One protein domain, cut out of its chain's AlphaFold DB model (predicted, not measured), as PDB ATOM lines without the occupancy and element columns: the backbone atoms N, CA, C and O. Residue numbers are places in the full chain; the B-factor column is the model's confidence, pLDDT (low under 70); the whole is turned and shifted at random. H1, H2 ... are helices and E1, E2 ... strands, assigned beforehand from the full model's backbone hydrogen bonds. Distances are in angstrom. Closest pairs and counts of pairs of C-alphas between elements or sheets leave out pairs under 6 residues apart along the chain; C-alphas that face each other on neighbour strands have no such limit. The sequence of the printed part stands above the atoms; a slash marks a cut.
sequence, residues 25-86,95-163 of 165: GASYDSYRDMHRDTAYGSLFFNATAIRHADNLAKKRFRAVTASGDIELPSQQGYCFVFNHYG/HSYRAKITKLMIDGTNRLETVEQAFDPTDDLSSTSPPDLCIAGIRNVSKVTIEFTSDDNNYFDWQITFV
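This is residues 25 to 86 and 95 to 163 of the 165 residues of an uncharacterized protein of Bradyrhizobium nitroreducens (UniProt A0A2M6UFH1). Two strongly twisted sheets stand partly face to face as an incomplete sandwich: E2, E4 and E7 of a five-strand sheet are turned toward the other sheet, four mostly longer strands, while E1 and E3 lie beyond it. The short helix H2 covers the five-strand sheet on the side away from the other sheet, and H1 packs near its E1 edge. The 131 printed residues hold two named helices and nine named strands, in the order E1 H1 E2 H2 E3 E4 E5 E6 E7 E8 E9, and the class is mostly strand. Both sheets are antiparallel, in the orders E1 E3 E2 E4 E7 and E6 E5 E8 E9. The whole is compact, with a radius of gyration of the C-alphas of 14.1 A, and elongated, spanning 46 by 28 by 25 A.

The five-strand sheet runs from E1, residues 25 to 28, through E3, 61 to 64, E2, 43 to 46, and E4, 77 to 82, to E7, 132 to 136. N 28 and O 61 are 2.9 A apart, N 62 and O 45 2.8 A, N 44 and O 81 2.8 A, and N 80 and O 133 2.8 A, each within hydrogen-bond range. H1, residues 31 to 37, is on this sheet at a height of 7.8 A and lies only just over E3, on which 3 of its C-alphas fall. E1, H1 and E2 form a split strand-helix-strand unit, two strands running the same way with E3 between them, and its crossover is right-handed. H2, residues 52 to 57, is on the sheet at a height of 9.1 A; its closest C-alpha pair with E7 is His 52 and Cys 134, 5.7 A. Every O i to N i+4 pair is within hydrogen-bond range in H1, and 1 of 2 in H2. In the other sheet E5, residues 95 to 105, and E6, 110 to 119, form a hairpin, with N 101 and O 113 2.8 A apart. E8, residues 141 to 150, and E9, 158 to 162, form another, with N 146 and O 160 2.8 A apart. E5 and E8 are antiparallel neighbours, with N 100 and O 147 2.8 A apart, within hydrogen-bond range. Between the sheets, the closest C-alphas of E2 and E9, Leu 43 and Trp 158, are 7.7 A apart.

E1 begins at C-alpha 25, (263.576, 207.295, 315.457). E5 is 32.4 A long, E6 28.9 A, E8 26.4 A and E4 17.2 A. E9 ends at C-alpha 162, (268.314, 193.510, 321.200).

The C-alphas farthest apart, those of Asp 107 and Asp 123, are 46.4 A apart. Residues 87 to 94 are not printed, and C-alphas 86 and 95 are 14.4 A apart across this cut. The links E3 to E4 and E6 to E7 are long. Mean pLDDT of the printed part is 94.1, and no printed residue is under 70.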
ATOM      1  N   GLY A  25     263.815 205.990 316.055       94.94
ATOM      2  CA  GLY A  25     263.576 207.295 315.457       94.94
ATOM      3  C   GLY A  25     262.344 208.003 316.022       94.94
ATOM      4  O   GLY A  25     262.080 207.984 317.234       94.94
ATOM      5  N   ALA A  26     261.608 208.641 315.107       96.62
ATOM      6  CA  ALA A  26     260.421 209.443 315.381       96.62
ATOM      7  C   ALA A  26     259.374 208.696 316.222       96.62
ATOM      8  O   ALA A  26     259.264 207.466 316.177       96.62
ATOM      9  N   SER A  27     258.615 209.464 317.005       96.88
ATOM     10  CA  SER A  27     257.539 208.963 317.855       96.88
ATOM     11  C   SER A  27     256.169 209.291 317.281       96.88
ATOM     12  O   SER A  27     255.948 210.420 316.849       96.88
ATOM     13  N   TYR A  28     255.243 208.343 317.383       96.50
ATOM     14  CA  TYR A  28     253.864 208.497 316.936       96.50
ATOM     15  C   TYR A  28     252.904 208.046 318.032       96.50
ATOM     16  O   TYR A  28     253.034 206.945 318.572       96.50
ATOM     17  N   ASP A  29     251.918 208.894 318.321       95.00
ATOM     18  CA  ASP A  29     250.930 208.647 319.374       95.00
ATOM     19  C   ASP A  29     249.579 208.137 318.833       95.00
ATOM     20  O   ASP A  29     248.603 207.960 319.569       95.00
ATOM     21  N   SER A  30     249.496 207.902 317.520       94.38
ATOM     22  CA  SER A  30     248.294 207.423 316.847       94.38
ATOM     23  C   SER A  30     248.638 206.551 315.636       94.38
ATOM     24  O   SER A  30     249.668 206.753 314.993       94.38
ATOM     25  N   TYR A  31     247.753 205.604 315.295       94.00
ATOM     26  CA  TYR A  31     247.864 204.825 314.054       94.00
ATOM     27  C   TYR A  31     247.809 205.723 312.818       94.00
ATOM     28  O   TYR A  31     248.566 205.521 311.880       94.00
ATOM     29  N   ARG A  32     246.975 206.771 312.851       95.75
ATOM     30  CA  ARG A  32     246.842 207.718 311.740       95.75
ATOM     31  C   ARG A  32     248.153 208.434 311.429       95.75
ATOM     32  O   ARG A  32     248.505 208.526 310.259       95.75
ATOM     33  N   ASP A  33     248.846 208.959 312.438       96.19
ATOM     34  CA  ASP A  33     250.112 209.668 312.213       96.19
ATOM     35  C   ASP A  33     251.212 208.692 311.790       96.19
ATOM     36  O   ASP A  33     251.927 208.966 310.832       96.19
ATOM     37  N   MET A  34     251.276 207.516 312.428       96.31
ATOM     38  CA  MET A  34     252.185 206.439 312.028       96.31
ATOM     39  C   MET A  34     251.993 206.063 310.550       96.31
ATOM     40  O   MET A  34     252.964 206.025 309.804       96.31
ATOM     41  N   HIS A  35     250.753 205.835 310.108       97.00
ATOM     42  CA  HIS A  35     250.428 205.480 308.726       97.00
ATOM     43  C   HIS A  35     250.706 206.609 307.732       97.00
ATOM     44  O   HIS A  35     251.284 206.364 306.679       97.00
ATOM     45  N   ARG A  36     250.301 207.842 308.055       96.38
ATOM     46  CA  ARG A  36     250.447 209.001 307.163       96.38
ATOM     47  C   ARG A  36     251.911 209.351 306.911       96.38
ATOM     48  O   ARG A  36     252.264 209.720 305.796       96.38
ATOM     49  N   ASP A  37     252.733 209.282 307.953       97.19
ATOM     50  CA  ASP A  37     254.069 209.877 307.943       97.19
ATOM     51  C   ASP A  37     255.175 208.860 307.628       97.19
ATOM     52  O   ASP A  37     256.354 209.220 307.625       97.19
ATOM     53  N   THR A  38     254.831 207.591 307.386       97.38
ATOM     54  CA  THR A  38     255.809 206.525 307.136       97.38
ATOM     55  C   THR A  38     255.420 205.647 305.957       97.38
ATOM     56  O   THR A  38     254.263 205.588 305.551       97.38
ATOM     57  N   ALA A  39     256.407 204.956 305.391       96.50
ATOM     58  CA  ALA A  39     256.180 204.058 304.271       96.50
ATOM     59  C   ALA A  39     255.499 202.757 304.723       96.50
ATOM     60  O   ALA A  39     255.728 202.274 305.837       96.50
ATOM     61  N   TYR A  40     254.728 202.157 303.819       96.62
ATOM     62  CA  TYR A  40     254.272 200.776 303.935       96.62
ATOM     63  C   TYR A  40     255.446 199.828 304.242       96.62
ATOM     64  O   TYR A  40     256.528 199.982 303.677       96.62
ATOM     65  N   GLY A  41     255.245 198.880 305.158       96.62
ATOM     66  CA  GLY A  41     256.278 197.950 305.619       96.62
ATOM     67  C   GLY A  41     257.239 198.511 306.678       96.62
ATOM     68  O   GLY A  41     258.091 197.781 307.181       96.62
ATOM     69  N   SER A  42     257.110 199.788 307.073       97.69
ATOM     70  CA  SER A  42     257.920 200.359 308.163       97.69
ATOM     71  C   SER A  42     257.669 199.629 309.484       97.69
ATOM     72  O   SER A  42     256.517 199.357 309.829       97.69
ATOM     73  N   LEU A  43     258.736 199.358 310.239       98.12
ATOM     74  CA  LEU A  43     258.687 198.683 311.536       98.12
ATOM     75  C   LEU A  43     258.684 199.691 312.693       98.12
ATOM     76  O   LEU A  43     259.449 200.657 312.713       98.12
ATOM     77  N   PHE A  44     257.863 199.430 313.706       98.00
ATOM     78  CA  PHE A  44     257.741 200.248 314.907       98.00
ATOM     79  C   PHE A  44     257.870 199.400 316.153       98.00
ATOM     80  O   PHE A  44     257.378 198.280 316.222       98.00
ATOM     81  N   PHE A  45     258.467 199.987 317.178       97.38
ATOM     82  CA  PHE A  45     258.455 199.475 318.535       97.38
ATOM     83  C   PHE A  45     257.412 200.241 319.365       97.38
ATOM     84  O   PHE A  45     257.420 201.473 319.382       97.38
ATOM     85  N   ASN A  46     256.512 199.546 320.067       96.44
ATOM     86  CA  ASN A  46     255.535 200.183 320.953       96.44
ATOM     87  C   ASN A  46     256.070 200.261 322.387       96.44
ATOM     88  O   ASN A  46     256.003 199.297 323.147       96.44
ATOM     89  N   ALA A  47     256.534 201.446 322.786       93.81
ATOM     90  CA  ALA A  47     257.247 201.671 324.045       93.81
ATOM     91  C   ALA A  47     256.407 201.512 325.323       93.81
ATOM     92  O   ALA A  47     256.931 201.672 326.423       93.81
ATOM     93  N   THR A  48     255.110 201.235 325.198       91.75
ATOM     94  CA  THR A  48     254.202 201.088 326.347       91.75
ATOM     95  C   THR A  48     253.398 199.790 326.338       91.75
ATOM     96  O   THR A  48     252.658 199.524 327.295       91.75
ATOM     97  N   ALA A  49     253.534 198.979 325.286       92.56
ATOM     98  CA  ALA A  49     252.830 197.716 325.146       92.56
ATOM     99  C   ALA A  49     253.768 196.540 325.414       92.56
ATOM    100  O   ALA A  49     254.809 196.401 324.781       92.56
ATOM    101  N   ILE A  50     253.358 195.674 326.341       92.62
ATOM    102  CA  ILE A  50     254.115 194.473 326.723       92.62
ATOM    103  C   ILE A  50     253.405 193.177 326.297       92.62
ATOM    104  O   ILE A  50     253.956 192.087 326.448       92.62
ATOM    105  N   ARG A  51     252.162 193.282 325.807       91.56
ATOM    106  CA  ARG A  51     251.292 192.187 325.347       91.56
ATOM    107  C   ARG A  51     250.431 192.670 324.180       91.56
ATOM    108  O   ARG A  51     250.185 193.864 324.046       91.56
ATOM    109  N   HIS A  52     249.884 191.736 323.409       87.50
ATOM    110  CA  HIS A  52     249.063 192.042 322.231       87.50
ATOM    111  C   HIS A  52     247.845 192.935 322.556       87.50
ATOM    112  O   HIS A  52     247.623 193.951 321.907       87.50
ATOM    113  N   ALA A  53     247.127 192.654 323.651       86.94
ATOM    114  CA  ALA A  53     246.006 193.496 324.089       86.94
ATOM    115  C   ALA A  53     246.423 194.940 324.444       86.94
ATOM    116  O   ALA A  53     245.662 195.878 324.210       86.94
ATOM    117  N   ASP A  54     247.634 195.134 324.984       86.31
ATOM    118  CA  ASP A  54     248.164 196.473 325.253       86.31
ATOM    119  C   ASP A  54     248.471 197.224 323.958       86.31
ATOM    120  O   ASP A  54     248.300 198.438 323.913       86.31
ATOM    121  N   ASN A  55     248.924 196.516 322.923       82.19
ATOM    122  CA  ASN A  55     249.358 197.105 321.662       82.19
ATOM    123  C   ASN A  55     248.205 197.800 320.918       82.19
ATOM    124  O   ASN A  55     248.381 198.869 320.341       82.19
ATOM    125  N   LEU A  56     246.993 197.252 321.028       80.75
ATOM    126  CA  LEU A  56     245.775 197.862 320.485       80.75
ATOM    127  C   LEU A  56     245.361 199.134 321.245       80.75
ATOM    128  O   LEU A  56     244.885 200.103 320.649       80.75
ATOM    129  N   ALA A  57     245.540 199.137 322.568       82.94
ATOM    130  CA  ALA A  57     245.064 200.205 323.445       82.94
ATOM    131  C   ALA A  57     246.070 201.357 323.602       82.94
ATOM    132  O   ALA A  57     245.680 202.524 323.683       82.94
ATOM    133  N   LYS A  58     247.364 201.042 323.662       84.75
ATOM    134  CA  LYS A  58     248.448 201.982 323.948       84.75
ATOM    135  C   LYS A  58     249.214 202.271 322.668       84.75
ATOM    136  O   LYS A  58     249.687 201.357 322.012       84.75
ATOM    137  N   LYS A  59     249.356 203.546 322.318       88.88
ATOM    138  CA  LYS A  59     249.890 203.985 321.023       88.88
ATOM    139  C   LYS A  59     251.097 204.872 321.275       88.88
ATOM    140  O   LYS A  59     250.968 206.081 321.255       88.88
ATOM    141  N   ARG A  60     252.240 204.293 321.645       94.50
ATOM    142  CA  ARG A  60     253.508 205.030 321.805       94.50
ATOM    143  C   ARG A  60     254.543 204.395 320.892       94.50
ATOM    144  O   ARG A  60     255.468 203.724 321.351       94.50
ATOM    145  N   PHE A  61     254.323 204.545 319.593       96.62
ATOM    146  CA  PHE A  61     255.145 203.925 318.565       96.62
ATOM    147  C   PHE A  61     256.438 204.711 318.382       96.62
ATOM    148  O   PHE A  61     256.442 205.941 318.381       96.62
ATOM    149  N   ARG A  62     257.544 203.996 318.216       97.75
ATOM    150  CA  ARG A  62     258.861 204.533 317.881       97.75
ATOM    151  C   ARG A  62     259.341 203.829 316.624       97.75
ATOM    152  O   ARG A  62     259.427 202.604 316.626       97.75
ATOM    153  N   ALA A  63     259.624 204.581 315.566       97.69
ATOM    154  CA  ALA A  63     260.094 204.003 314.309       97.69
ATOM    155  C   ALA A  63     261.429 203.277 314.514       97.69
ATOM    156  O   ALA A  63     262.351 203.833 315.108       97.69
ATOM    157  N   VAL A  64     261.540 202.055 314.004       97.56
ATOM    158  CA  VAL A  64     262.816 201.359 313.852       97.56
ATOM    159  C   VAL A  64     263.402 201.804 312.517       97.56
ATOM    160  O   VAL A  64     262.788 201.633 311.471       97.56
ATOM    161  N   THR A  65     264.562 202.455 312.558       95.31
ATOM    162  CA  THR A  65     265.102 203.177 311.388       95.31
ATOM    163  C   THR A  65     265.964 202.321 310.464       95.31
ATOM    164  O   THR A  65     266.170 202.695 309.312       95.31
ATOM    165  N   ALA A  66     266.461 201.185 310.949       93.75
ATOM    166  CA  ALA A  66     267.247 200.231 310.176       93.75
ATOM    167  C   ALA A  66     267.140 198.826 310.786       93.75
ATOM    168  O   ALA A  66     266.760 198.677 311.948       93.75
ATOM    169  N   SER A  67     267.503 197.807 310.007       95.81
ATOM    170  CA  SER A  67     267.789 196.473 310.547       95.81
ATOM    171  C   SER A  67     269.129 196.474 311.295       95.81
ATOM    172  O   SER A  67     270.026 197.244 310.958       95.81
ATOM    173  N   GLY A  68     269.276 195.606 312.294       95.69
ATOM    174  CA  GLY A  68     270.500 195.434 313.075       95.69
ATOM    175  C   GLY A  68     270.272 195.437 314.585       95.69
ATOM    176  O   GLY A  68     269.171 195.179 315.079       95.69
ATOM    177  N   ASP A  69     271.345 195.714 315.323       95.81
ATOM    178  CA  ASP A  69     271.306 195.822 316.779       95.81
ATOM    179  C   ASP A  69     270.600 197.118 317.194       95.81
ATOM    180  O   ASP A  69     271.011 198.199 316.779       95.81
ATOM    181  N   ILE A  70     269.556 197.006 318.019       95.00
ATOM    182  CA  ILE A  70     268.754 198.120 318.524       95.00
ATOM    183  C   ILE A  70     268.749 198.158 320.052       95.00
ATOM    184  O   ILE A  70     268.605 197.139 320.733       95.00
ATOM    185  N   GLU A  71     268.871 199.361 320.608       94.19
ATOM    186  CA  GLU A  71     268.677 199.592 322.036       94.19
ATOM    187  C   GLU A  71     267.194 199.844 322.333       94.19
ATOM    188  O   GLU A  71     266.601 200.819 321.864       94.19
ATOM    189  N   LEU A  72     266.595 198.955 323.128       93.44
ATOM    190  CA  LEU A  72     265.216 199.075 323.591       93.44
ATOM    191  C   LEU A  72     265.187 199.343 325.103       93.44
ATOM    192  O   LEU A  72     266.013 198.793 325.838       93.44
ATOM    193  N   PRO A  73     264.237 200.160 325.597       90.62
ATOM    194  CA  PRO A  73     264.078 200.359 327.030       90.62
ATOM    195  C   PRO A  73     263.697 199.041 327.712       90.62
ATOM    196  O   PRO A  73     262.921 198.270 327.152       90.62
ATOM    197  N   SER A  74     264.210 198.811 328.924       87.44
ATOM    198  CA  SER A  74     263.882 197.638 329.748       87.44
ATOM    199  C   SER A  74     262.384 197.559 330.026       87.44
ATOM    200  O   SER A  74     261.761 198.546 330.428       87.44
ATOM    201  N   GLN A  75     261.806 196.381 329.803       87.31
ATOM    202  CA  GLN A  75     260.385 196.132 330.004       87.31
ATOM    203  C   GLN A  75     260.058 194.640 330.033       87.31
ATOM    204  O   GLN A  75     260.796 193.787 329.546       87.31
ATOM    205  N   GLN A  76     258.898 194.330 330.613       90.19
ATOM    206  CA  GLN A  76     258.425 192.960 330.832       90.19
ATOM    207  C   GLN A  76     257.910 192.264 329.562       90.19
ATOM    208  O   GLN A  76     257.386 191.157 329.649       90.19
ATOM    209  N   GLY A  77     258.009 192.904 328.403       93.75
ATOM    210  CA  GLY A  77     257.609 192.375 327.106       93.75
ATOM    211  C   GLY A  77     257.813 193.431 326.032       93.75
ATOM    212  O   GLY A  77     257.831 194.615 326.343       93.75
ATOM    213  N   TYR A  78     257.989 193.006 324.790       95.38
ATOM    214  CA  TYR A  78     258.354 193.876 323.676       95.38
ATOM    215  C   TYR A  78     257.348 193.679 322.553       95.38
ATOM    216  O   TYR A  78     257.191 192.556 322.077       95.38
ATOM    217  N   CYS A  79     256.672 194.750 322.145       96.31
ATOM    218  CA  CYS A  79     255.711 194.723 321.049       96.31
ATOM    219  C   CYS A  79     256.220 195.520 319.847       96.31
ATOM    220  O   CYS A  79     256.677 196.657 319.988       96.31
ATOM    221  N   PHE A  80     256.089 194.923 318.669       96.88
ATOM    222  CA  PHE A  80     256.446 195.500 317.384       96.88
ATOM    223  C   PHE A  80     255.231 195.549 316.472       96.88
ATOM    224  O   PHE A  80     254.370 194.680 316.561       96.88
ATOM    225  N   VAL A  81     255.163 196.558 315.613       97.00
ATOM    226  CA  VAL A  81     254.039 196.808 314.708       97.00
ATOM    227  C   VAL A  81     254.568 197.209 313.348       97.00
ATOM    228  O   VAL A  81     255.568 197.919 313.275       97.00
ATOM    229  N   PHE A  82     253.881 196.806 312.288       97.31
ATOM    230  CA  PHE A  82     254.174 197.268 310.940       97.31
ATOM    231  C   PHE A  82     253.151 198.276 310.429       97.31
ATOM    232  O   PHE A  82     251.958 198.173 310.703       97.31
ATOM    233  N   ASN A  83     253.606 199.227 309.618       97.38
ATOM    234  CA  ASN A  83     252.698 200.029 308.810       97.38
ATOM    235  C   ASN A  83     252.175 199.192 307.631       97.38
ATOM    236  O   ASN A  83     252.934 198.860 306.724       97.38
ATOM    237  N   HIS A  84     250.877 198.884 307.621       95.94
ATOM    238  CA  HIS A  84     250.205 198.204 306.502       95.94
ATOM    239  C   HIS A  84     249.360 199.134 305.614       95.94
ATOM    240  O   HIS A  84     248.577 198.668 304.785       95.94
ATOM    241  N   TYR A  85     249.483 200.448 305.806       96.44
ATOM    242  CA  TYR A  85     248.773 201.463 305.040       96.44
ATOM    243  C   TYR A  85     249.566 201.898 303.804       96.44
ATOM    244  O   TYR A  85     250.785 202.064 303.862       96.44
ATOM    245  N   GLY A  86     248.857 202.153 302.701       94.50
ATOM    246  CA  GLY A  86     249.434 202.806 301.527       94.50
ATOM    247  C   GLY A  86     250.383 201.900 300.746       94.50
ATOM    248  O   GLY A  86     251.431 202.351 300.277       94.50
ATOM    249  N   HIS A  95     247.827 188.851 302.753       94.62
ATOM    250  CA  HIS A  95     249.229 188.440 302.730       94.62
ATOM    251  C   HIS A  95     249.602 187.869 304.095       94.62
ATOM    252  O   HIS A  95     248.882 188.054 305.073       94.62
ATOM    253  N   SER A  96     250.729 187.181 304.187       95.06
ATOM    254  CA  SER A  96     251.240 186.622 305.435       95.06
ATOM    255  C   SER A  96     252.607 187.200 305.754       95.06
ATOM    256  O   SER A  96     253.517 187.195 304.923       95.06
ATOM    257  N   TYR A  97     252.790 187.623 307.003       94.88
ATOM    258  CA  TYR A  97     254.124 187.859 307.542       94.88
ATOM    259  C   TYR A  97     254.506 186.743 308.507       94.88
ATOM    260  O   TYR A  97     253.674 186.087 309.141       94.88
ATOM    261  N   ARG A  98     255.811 186.526 308.600       96.94
ATOM    262  CA  ARG A  98     256.435 185.517 309.442       96.94
ATOM    263  C   ARG A  98     257.506 186.192 310.267       96.94
ATOM    264  O   ARG A  98     258.231 187.045 309.765       96.94
ATOM    265  N   ALA A  99     257.614 185.792 311.522       98.00
ATOM    266  CA  ALA A  99     258.679 186.211 312.409       98.00
ATOM    267  C   ALA A  99     259.385 184.976 312.956       98.00
ATOM    268  O   ALA A  99     258.770 184.137 313.617       98.00
ATOM    269  N   LYS A 100     260.687 184.879 312.705       98.25
ATOM    270  CA  LYS A 100     261.569 183.888 313.312       98.25
ATOM    271  C   LYS A 100     262.300 184.544 314.477       98.25
ATOM    272  O   LYS A 100     263.102 185.453 314.292       98.25
ATOM    273  N   ILE A 101     262.016 184.077 315.685       97.94
ATOM    274  CA  ILE A 101     262.507 184.643 316.938       97.94
ATOM    275  C   ILE A 101     263.550 183.691 317.513       97.94
ATOM    276  O   ILE A 101     263.234 182.584 317.948       97.94
ATOM    277  N   THR A 102     264.799 184.137 317.548       98.00
ATOM    278  CA  THR A 102     265.908 183.413 318.171       98.00
ATOM    279  C   THR A 102     266.245 184.060 319.508       98.00
ATOM    280  O   THR A 102     266.581 185.241 319.568       98.00
ATOM    281  N   LYS A 103     266.173 183.292 320.594       96.62
ATOM    282  CA  LYS A 103     266.503 183.736 321.954       96.62
ATOM    283  C   LYS A 103     267.775 183.033 322.406       96.62
ATOM    284  O   LYS A 103     267.752 181.819 322.604       96.62
ATOM    285  N   LEU A 104     268.855 183.791 322.572       97.06
ATOM    286  CA  LEU A 104     270.081 183.310 323.197       97.06
ATOM    287  C   LEU A 104     269.906 183.390 324.710       97.06
ATOM    288  O   LEU A 104     269.654 184.460 325.268       97.06
ATOM    289  N   MET A 105     270.024 182.252 325.368       95.88
ATOM    290  CA  MET A 105     269.928 182.131 326.813       95.88
ATOM    291  C   MET A 105     271.274 182.494 327.467       95.88
ATOM    292  O   MET A 105     272.325 182.472 326.825       95.88
ATOM    293  N   ILE A 106     271.268 182.837 328.757       95.44
ATOM    294  CA  ILE A 106     272.497 183.151 329.520       95.44
ATOM    295  C   ILE A 106     273.437 181.935 329.614       95.44
ATOM    296  O   ILE A 106     274.649 182.105 329.683       95.44
ATOM    297  N   ASP A 107     272.897 180.714 329.572       95.25
ATOM    298  CA  ASP A 107     273.677 179.467 329.550       95.25
ATOM    299  C   ASP A 107     274.279 179.132 328.168       95.25
ATOM    300  O   ASP A 107     274.940 178.106 328.012       95.25
ATOM    301  N   GLY A 108     274.062 179.992 327.166       95.81
ATOM    302  CA  GLY A 108     274.563 179.833 325.802       95.81
ATOM    303  C   GLY A 108     273.672 178.993 324.882       95.81
ATOM    304  O   GLY A 108     273.968 178.891 323.692       95.81
ATOM    305  N   THR A 109     272.579 178.409 325.381       96.44
ATOM    306  CA  THR A 109     271.616 177.691 324.535       96.44
ATOM    307  C   THR A 109     270.754 178.653 323.718       96.44
ATOM    308  O   THR A 109     270.548 179.805 324.097       96.44
ATOM    309  N   ASN A 110     270.222 178.181 322.587       96.12
ATOM    310  CA  ASN A 110     269.283 178.944 321.767       96.12
ATOM    311  C   ASN A 110     267.888 178.323 321.827       96.12
ATOM    312  O   ASN A 110     267.737 177.106 321.713       96.12
ATOM    313  N   ARG A 111     266.863 179.168 321.934       95.75
ATOM    314  CA  ARG A 111     265.465 178.782 321.712       95.75
ATOM    315  C   ARG A 111     264.952 179.467 320.456       95.75
ATOM    316  O   ARG A 111     265.170 180.663 320.276       95.75
ATOM    317  N   LEU A 112     264.286 178.694 319.608       96.94
ATOM    318  CA  LEU A 112     263.717 179.161 318.353       96.94
ATOM    319  C   LEU A 112     262.194 179.105 318.436       96.94
ATOM    320  O   LEU A 112     261.631 178.080 318.816       96.94
ATOM    321  N   GLU A 113     261.550 180.197 318.055       96.19
ATOM    322  CA  GLU A 113     260.100 180.302 317.916       96.19
ATOM    323  C   GLU A 113     259.781 180.905 316.550       96.19
ATOM    324  O   GLU A 113     260.497 181.787 316.076       96.19
ATOM    325  N   THR A 114     258.698 180.446 315.930       96.75
ATOM    326  CA  THR A 114     258.201 181.009 314.674       96.75
ATOM    327  C   THR A 114     256.758 181.426 314.863       96.75
ATOM    328  O   THR A 114     255.958 180.677 315.424       96.75
ATOM    329  N   VAL A 115     256.435 182.616 314.381       96.19
ATOM    330  CA  VAL A 115     255.078 183.152 314.315       96.19
ATOM    331  C   VAL A 115     254.756 183.409 312.852       96.19
ATOM    332  O   VAL A 115     255.603 183.909 312.119       96.19
ATOM    333  N   GLU A 116     253.544 183.072 312.435       96.38
ATOM    334  CA  GLU A 116     253.005 183.392 311.116       96.38
ATOM    335  C   GLU A 116     251.589 183.922 311.311       96.38
ATOM    336  O   GLU A 116     250.805 183.326 312.054       96.38
ATOM    337  N   GLN A 117     251.287 185.066 310.704       94.12
ATOM    338  CA  GLN A 117     249.981 185.706 310.798       94.12
ATOM    339  C   GLN A 117     249.627 186.351 309.457       94.12
ATOM    340  O   GLN A 117     250.488 186.898 308.763       94.12
ATOM    341  N   ALA A 118     248.345 186.271 309.108       95.38
ATOM    342  CA  ALA A 118     247.800 186.939 307.938       95.38
ATOM    343  C   ALA A 118     247.537 188.418 308.233       95.38
ATOM    344  O   ALA A 118     247.291 188.801 309.380       95.38
ATOM    345  N   PHE A 119     247.550 189.235 307.190       93.94
ATOM    346  CA  PHE A 119     247.204 190.638 307.255       93.94
ATOM    347  C   PHE A 119     246.679 191.159 305.921       93.94
ATOM    348  O   PHE A 119     247.027 190.658 304.852       93.94
ATOM    349  N   ASP A 120     245.880 192.217 305.999       94.38
ATOM    350  CA  ASP A 120     245.286 192.856 304.834       94.38
ATOM    351  C   ASP A 120     245.875 194.263 304.671       94.38
ATOM    352  O   ASP A 120     245.673 195.113 305.546       94.38
ATOM    353  N   PRO A 121     246.593 194.550 303.568       94.94
ATOM    354  CA  PRO A 121     246.983 195.911 303.234       94.94
ATOM    355  C   PRO A 121     245.750 196.813 303.155       94.94
ATOM    356  O   PRO A 121     244.680 196.386 302.716       94.94
ATOM    357  N   THR A 122     245.896 198.073 303.550       94.31
ATOM    358  CA  THR A 122     244.751 198.982 303.647       94.31
ATOM    359  C   THR A 122     245.039 200.371 303.095       94.31
ATOM    360  O   THR A 122     246.158 200.874 303.169       94.31
ATOM    361  N   ASP A 123     243.983 201.024 302.612       93.81
ATOM    362  CA  ASP A 123     243.971 202.456 302.292       93.81
ATOM    363  C   ASP A 123     243.278 203.283 303.387       93.81
ATOM    364  O   ASP A 123     243.101 204.496 303.258       93.81
ATOM    365  N   ASP A 124     242.877 202.648 304.492       94.69
ATOM    366  CA  ASP A 124     242.339 203.348 305.648       94.69
ATOM    367  C   ASP A 124     243.470 203.786 306.587       94.69
ATOM    368  O   ASP A 124     243.994 203.010 307.389       94.69
ATOM    369  N   LEU A 125     243.789 205.081 306.541       94.69
ATOM    370  CA  LEU A 125     244.727 205.727 307.464       94.69
ATOM    371  C   LEU A 125     244.398 205.468 308.941       94.69
ATOM    372  O   LEU A 125     245.290 205.527 309.782       94.69
ATOM    373  N   SER A 126     243.132 205.228 309.286       92.31
ATOM    374  CA  SER A 126     242.689 205.014 310.664       92.31
ATOM    375  C   SER A 126     242.689 203.557 311.121       92.31
ATOM    376  O   SER A 126     242.376 203.313 312.288       92.31
ATOM    377  N   SER A 127     243.083 202.618 310.257       93.25
ATOM    378  CA  SER A 127     243.115 201.193 310.580       93.25
ATOM    379  C   SER A 127     243.887 200.917 311.877       93.25
ATOM    380  O   SER A 127     244.998 201.405 312.079       93.25
ATOM    381  N   THR A 128     243.278 200.147 312.780       89.81
ATOM    382  CA  THR A 128     243.821 199.847 314.118       89.81
ATOM    383  C   THR A 128     244.259 198.399 314.283       89.81
ATOM    384  O   THR A 128     244.543 197.982 315.404       89.81
ATOM    385  N   SER A 129     244.282 197.638 313.191       89.69
ATOM    386  CA  SER A 129     244.640 196.217 313.186       89.69
ATOM    387  C   SER A 129     245.879 195.944 312.329       89.69
ATOM    388  O   SER A 129     245.803 195.115 311.425       89.69
ATOM    389  N   PRO A 130     246.995 196.670 312.530       92.56
ATOM    390  CA  PRO A 130     248.215 196.373 311.799       92.56
ATOM    391  C   PRO A 130     248.811 195.019 312.209       92.56
ATOM    392  O   PRO A 130     248.572 194.556 313.329       92.56
ATOM    393  N   PRO A 131     249.651 194.424 311.347       94.50
ATOM    394  CA  PRO A 131     250.475 193.274 311.697       94.50
ATOM    395  C   PRO A 131     251.350 193.601 312.901       94.50
ATOM    396  O   PRO A 131     252.009 194.649 312.924       94.50
ATOM    397  N   ASP A 132     251.393 192.712 313.890       95.12
ATOM    398  CA  ASP A 132     252.145 192.960 315.111       95.12
ATOM    399  C   ASP A 132     252.803 191.711 315.713       95.12
ATOM    400  O   ASP A 132     252.517 190.559 315.397       95.12
ATOM    401  N   LEU A 133     253.768 191.919 316.596       96.31
ATOM    402  CA  LEU A 133     254.415 190.835 317.317       96.31
ATOM    403  C   LEU A 133     254.716 191.290 318.729       96.31
ATOM    404  O   LEU A 133     255.521 192.193 318.926       96.31
ATOM    405  N   CYS A 134     254.137 190.610 319.714       95.00
ATOM    406  CA  CYS A 134     254.477 190.815 321.114       95.00
ATOM    407  C   CYS A 134     255.226 189.607 321.670       95.00
ATOM    408  O   CYS A 134     254.709 188.492 321.709       95.00
ATOM    409  N   ILE A 135     256.438 189.850 322.157       93.62
ATOM    410  CA  ILE A 135     257.271 188.867 322.839       93.62
ATOM    411  C   ILE A 135     257.163 189.133 324.334       93.62
ATOM    412  O   ILE A 135     257.555 190.198 324.812       93.62
ATOM    413  N   ALA A 136     256.646 188.165 325.087       86.94
ATOM    414  CA  ALA A 136     256.653 188.253 326.542       86.94
ATOM    415  C   ALA A 136     258.096 188.328 327.067       86.94
ATOM    416  O   ALA A 136     259.010 187.729 326.500       86.94
ATOM    417  N   GLY A 137     258.306 189.039 328.172       77.56
ATOM    418  CA  GLY A 137     259.584 189.066 328.871       77.56
ATOM    419  C   GLY A 137     259.921 187.678 329.400       77.56
ATOM    420  O   GLY A 137     259.094 187.013 330.026       77.56
ATOM    421  N   ILE A 138     261.143 187.226 329.126       73.44
ATOM    422  CA  ILE A 138     261.592 185.875 329.461       73.44
ATOM    423  C   ILE A 138     262.855 185.985 330.298       73.44
ATOM    424  O   ILE A 138     263.811 186.669 329.937       73.44
ATOM    425  N   ARG A 139     262.845 185.300 331.441       82.94
ATOM    426  CA  ARG A 139     264.005 185.220 332.329       82.94
ATOM    427  C   ARG A 139     265.146 184.484 331.631       82.94
ATOM    428  O   ARG A 139     264.912 183.548 330.872       82.94
ATOM    429  N   ASN A 140     266.373 184.858 331.971       90.38
ATOM    430  CA  ASN A 140     267.598 184.207 331.504       90.38
ATOM    431  C   ASN A 140     267.848 184.304 329.990       90.38
ATOM    432  O   ASN A 140     268.567 183.469 329.449       90.38
ATOM    433  N   VAL A 141     267.289 185.308 329.311       94.00
ATOM    434  CA  VAL A 141     267.625 185.624 327.917       94.00
ATOM    435  C   VAL A 141     268.691 186.712 327.906       94.00
ATOM    436  O   VAL A 141     268.515 187.752 328.530       94.00
ATOM    437  N   SER A 142     269.799 186.473 327.211       95.06
ATOM    438  CA  SER A 142     270.886 187.441 327.039       95.06
ATOM    439  C   SER A 142     270.739 188.258 325.756       95.06
ATOM    440  O   SER A 142     271.221 189.386 325.688       95.06
ATOM    441  N   LYS A 143     270.066 187.711 324.736       95.81
ATOM    442  CA  LYS A 143     269.844 188.383 323.453       95.81
ATOM    443  C   LYS A 143     268.627 187.811 322.732       95.81
ATOM    444  O   LYS A 143     268.402 186.602 322.756       95.81
ATOM    445  N   VAL A 144     267.876 188.674 322.063       96.88
ATOM    446  CA  VAL A 144     266.776 188.309 321.167       96.88
ATOM    447  C   VAL A 144     267.115 188.807 319.773       96.88
ATOM    448  O   VAL A 144     267.464 189.972 319.614       96.88
ATOM    449  N   THR A 145     266.986 187.940 318.778       97.75
ATOM    450  CA  THR A 145     267.037 188.286 317.356       97.75
ATOM    451  C   THR A 145     265.695 187.934 316.732       97.75
ATOM    452  O   THR A 145     265.180 186.841 316.967       97.75
ATOM    453  N   ILE A 146     265.130 188.844 315.948       97.81
ATOM    454  CA  ILE A 146     263.887 188.635 315.209       97.81
ATOM    455  C   ILE A 146     264.166 188.892 313.737       97.81
ATOM    456  O   ILE A 146     264.655 189.961 313.381       97.81
ATOM    457  N   GLU A 147     263.854 187.908 312.905       98.19
ATOM    458  CA  GLU A 147     263.854 188.017 311.448       98.19
ATOM    459  C   GLU A 147     262.389 188.037 310.997       98.19
ATOM    460  O   GLU A 147     261.677 187.041 311.153       98.19
ATOM    461  N   PHE A 148     261.928 189.181 310.507       97.81
ATOM    462  CA  PHE A 148     260.619 189.368 309.902       97.81
ATOM    463  C   PHE A 148     260.726 189.188 308.390       97.81
ATOM    464  O   PHE A 148     261.697 189.640 307.790       97.81
ATOM    465  N   THR A 149     259.728 188.542 307.796       96.81
ATOM    466  CA  THR A 149     259.596 188.370 306.343       96.81
ATOM    467  C   THR A 149     258.127 188.407 305.941       96.81
ATOM    468  O   THR A 149     257.285 188.009 306.751       96.81
ATOM    469  N   SER A 150     257.804 188.774 304.702       94.94
ATOM    470  CA  SER A 150     256.443 188.641 304.149       94.94
ATOM    471  C   SER A 150     256.420 187.995 302.769       94.94
ATOM    472  O   SER A 150     257.377 188.099 302.010       94.94
ATOM    473  N   ASP A 151     255.294 187.377 302.408       93.75
ATOM    474  CA  ASP A 151     255.033 186.976 301.017       93.75
ATOM    475  C   ASP A 151     254.657 188.160 300.100       93.75
ATOM    476  O   ASP A 151     254.656 188.017 298.877       93.75
ATOM    477  N   ASP A 152     254.444 189.351 300.669       90.50
ATOM    478  CA  ASP A 152     254.259 190.591 299.919       90.50
ATOM    479  C   ASP A 152     255.584 191.296 299.592       90.50
ATOM    480  O   ASP A 152     256.005 192.213 300.298       90.50
ATOM    481  N   ASN A 153     256.240 190.870 298.508       86.69
ATOM    482  CA  ASN A 153     257.383 191.556 297.878       86.69
ATOM    483  C   ASN A 153     258.476 192.047 298.851       86.69
ATOM    484  O   ASN A 153     259.109 193.071 298.597       86.69
ATOM    485  N   ASN A 154     258.693 191.331 299.956       87.88
ATOM    486  CA  ASN A 154     259.669 191.662 300.994       87.88
ATOM    487  C   ASN A 154     259.462 193.039 301.668       87.88
ATOM    488  O   ASN A 154     260.389 193.564 302.282       87.88
ATOM    489  N   TYR A 155     258.270 193.650 301.587       91.38
ATOM    490  CA  TYR A 155     258.011 194.956 302.221       91.38
ATOM    491  C   TYR A 155     258.198 194.926 303.746       91.38
ATOM    492  O   TYR A 155     258.506 195.952 304.347       91.38
ATOM    493  N   PHE A 156     258.027 193.759 304.371       94.19
ATOM    494  CA  PHE A 156     258.115 193.563 305.820       94.19
ATOM    495  C   PHE A 156     259.415 192.861 306.225       94.19
ATOM    496  O   PHE A 156     259.533 192.387 307.358       94.19
ATOM    497  N   ASP A 157     260.399 192.800 305.326       96.31
ATOM    498  CA  ASP A 157     261.684 192.175 305.612       96.31
ATOM    499  C   ASP A 157     262.518 193.072 306.530       96.31
ATOM    500  O   ASP A 157     263.028 194.122 306.137       96.31
ATOM    501  N   TRP A 158     262.660 192.639 307.781       97.25
ATOM    502  CA  TRP A 158     263.442 193.329 308.802       97.25
ATOM    503  C   TRP A 158     264.190 192.319 309.649       97.25
ATOM    504  O   TRP A 158     263.673 191.258 309.985       97.25
ATOM    505  N   GLN A 159     265.384 192.684 310.095       97.62
ATOM    506  CA  GLN A 159     266.089 191.928 311.115       97.62
ATOM    507  C   GLN A 159     266.458 192.856 312.258       97.62
ATOM    508  O   GLN A 159     267.192 193.815 312.057       97.62
ATOM    509  N   ILE A 160     265.994 192.563 313.468       97.25
ATOM    510  CA  ILE A 160     266.373 193.329 314.659       97.25
ATOM    511  C   ILE A 160     266.964 192.421 315.720       97.25
ATOM    512  O   ILE A 160     266.550 191.274 315.884       97.25
ATOM    513  N   THR A 161     267.924 192.952 316.465       97.19
ATOM    514  CA  THR A 161     268.546 192.259 317.589       97.19
ATOM    515  C   THR A 161     268.617 193.188 318.790       97.19
ATOM    516  O   THR A 161     268.984 194.346 318.655       97.19
ATOM    517  N   PHE A 162     268.259 192.708 319.978       95.44
ATOM    518  CA  PHE A 162     268.314 193.510 321.200       95.44
ATOM    519  C   PHE A 162     268.603 192.657 322.434       95.44
ATOM    520  O   PHE A 162     268.388 191.443 322.459       95.44
ATOM    521  N   VAL A 163     269.087 193.315 323.487       93.69
ATOM    522  CA  VAL A 163     269.287 192.710 324.809       93.69
ATOM    523  C   VAL A 163     268.058 193.021 325.664       93.69
ATOM    524  O   VAL A 163     267.846 194.193 325.982       93.69
TER     525      VAL A 163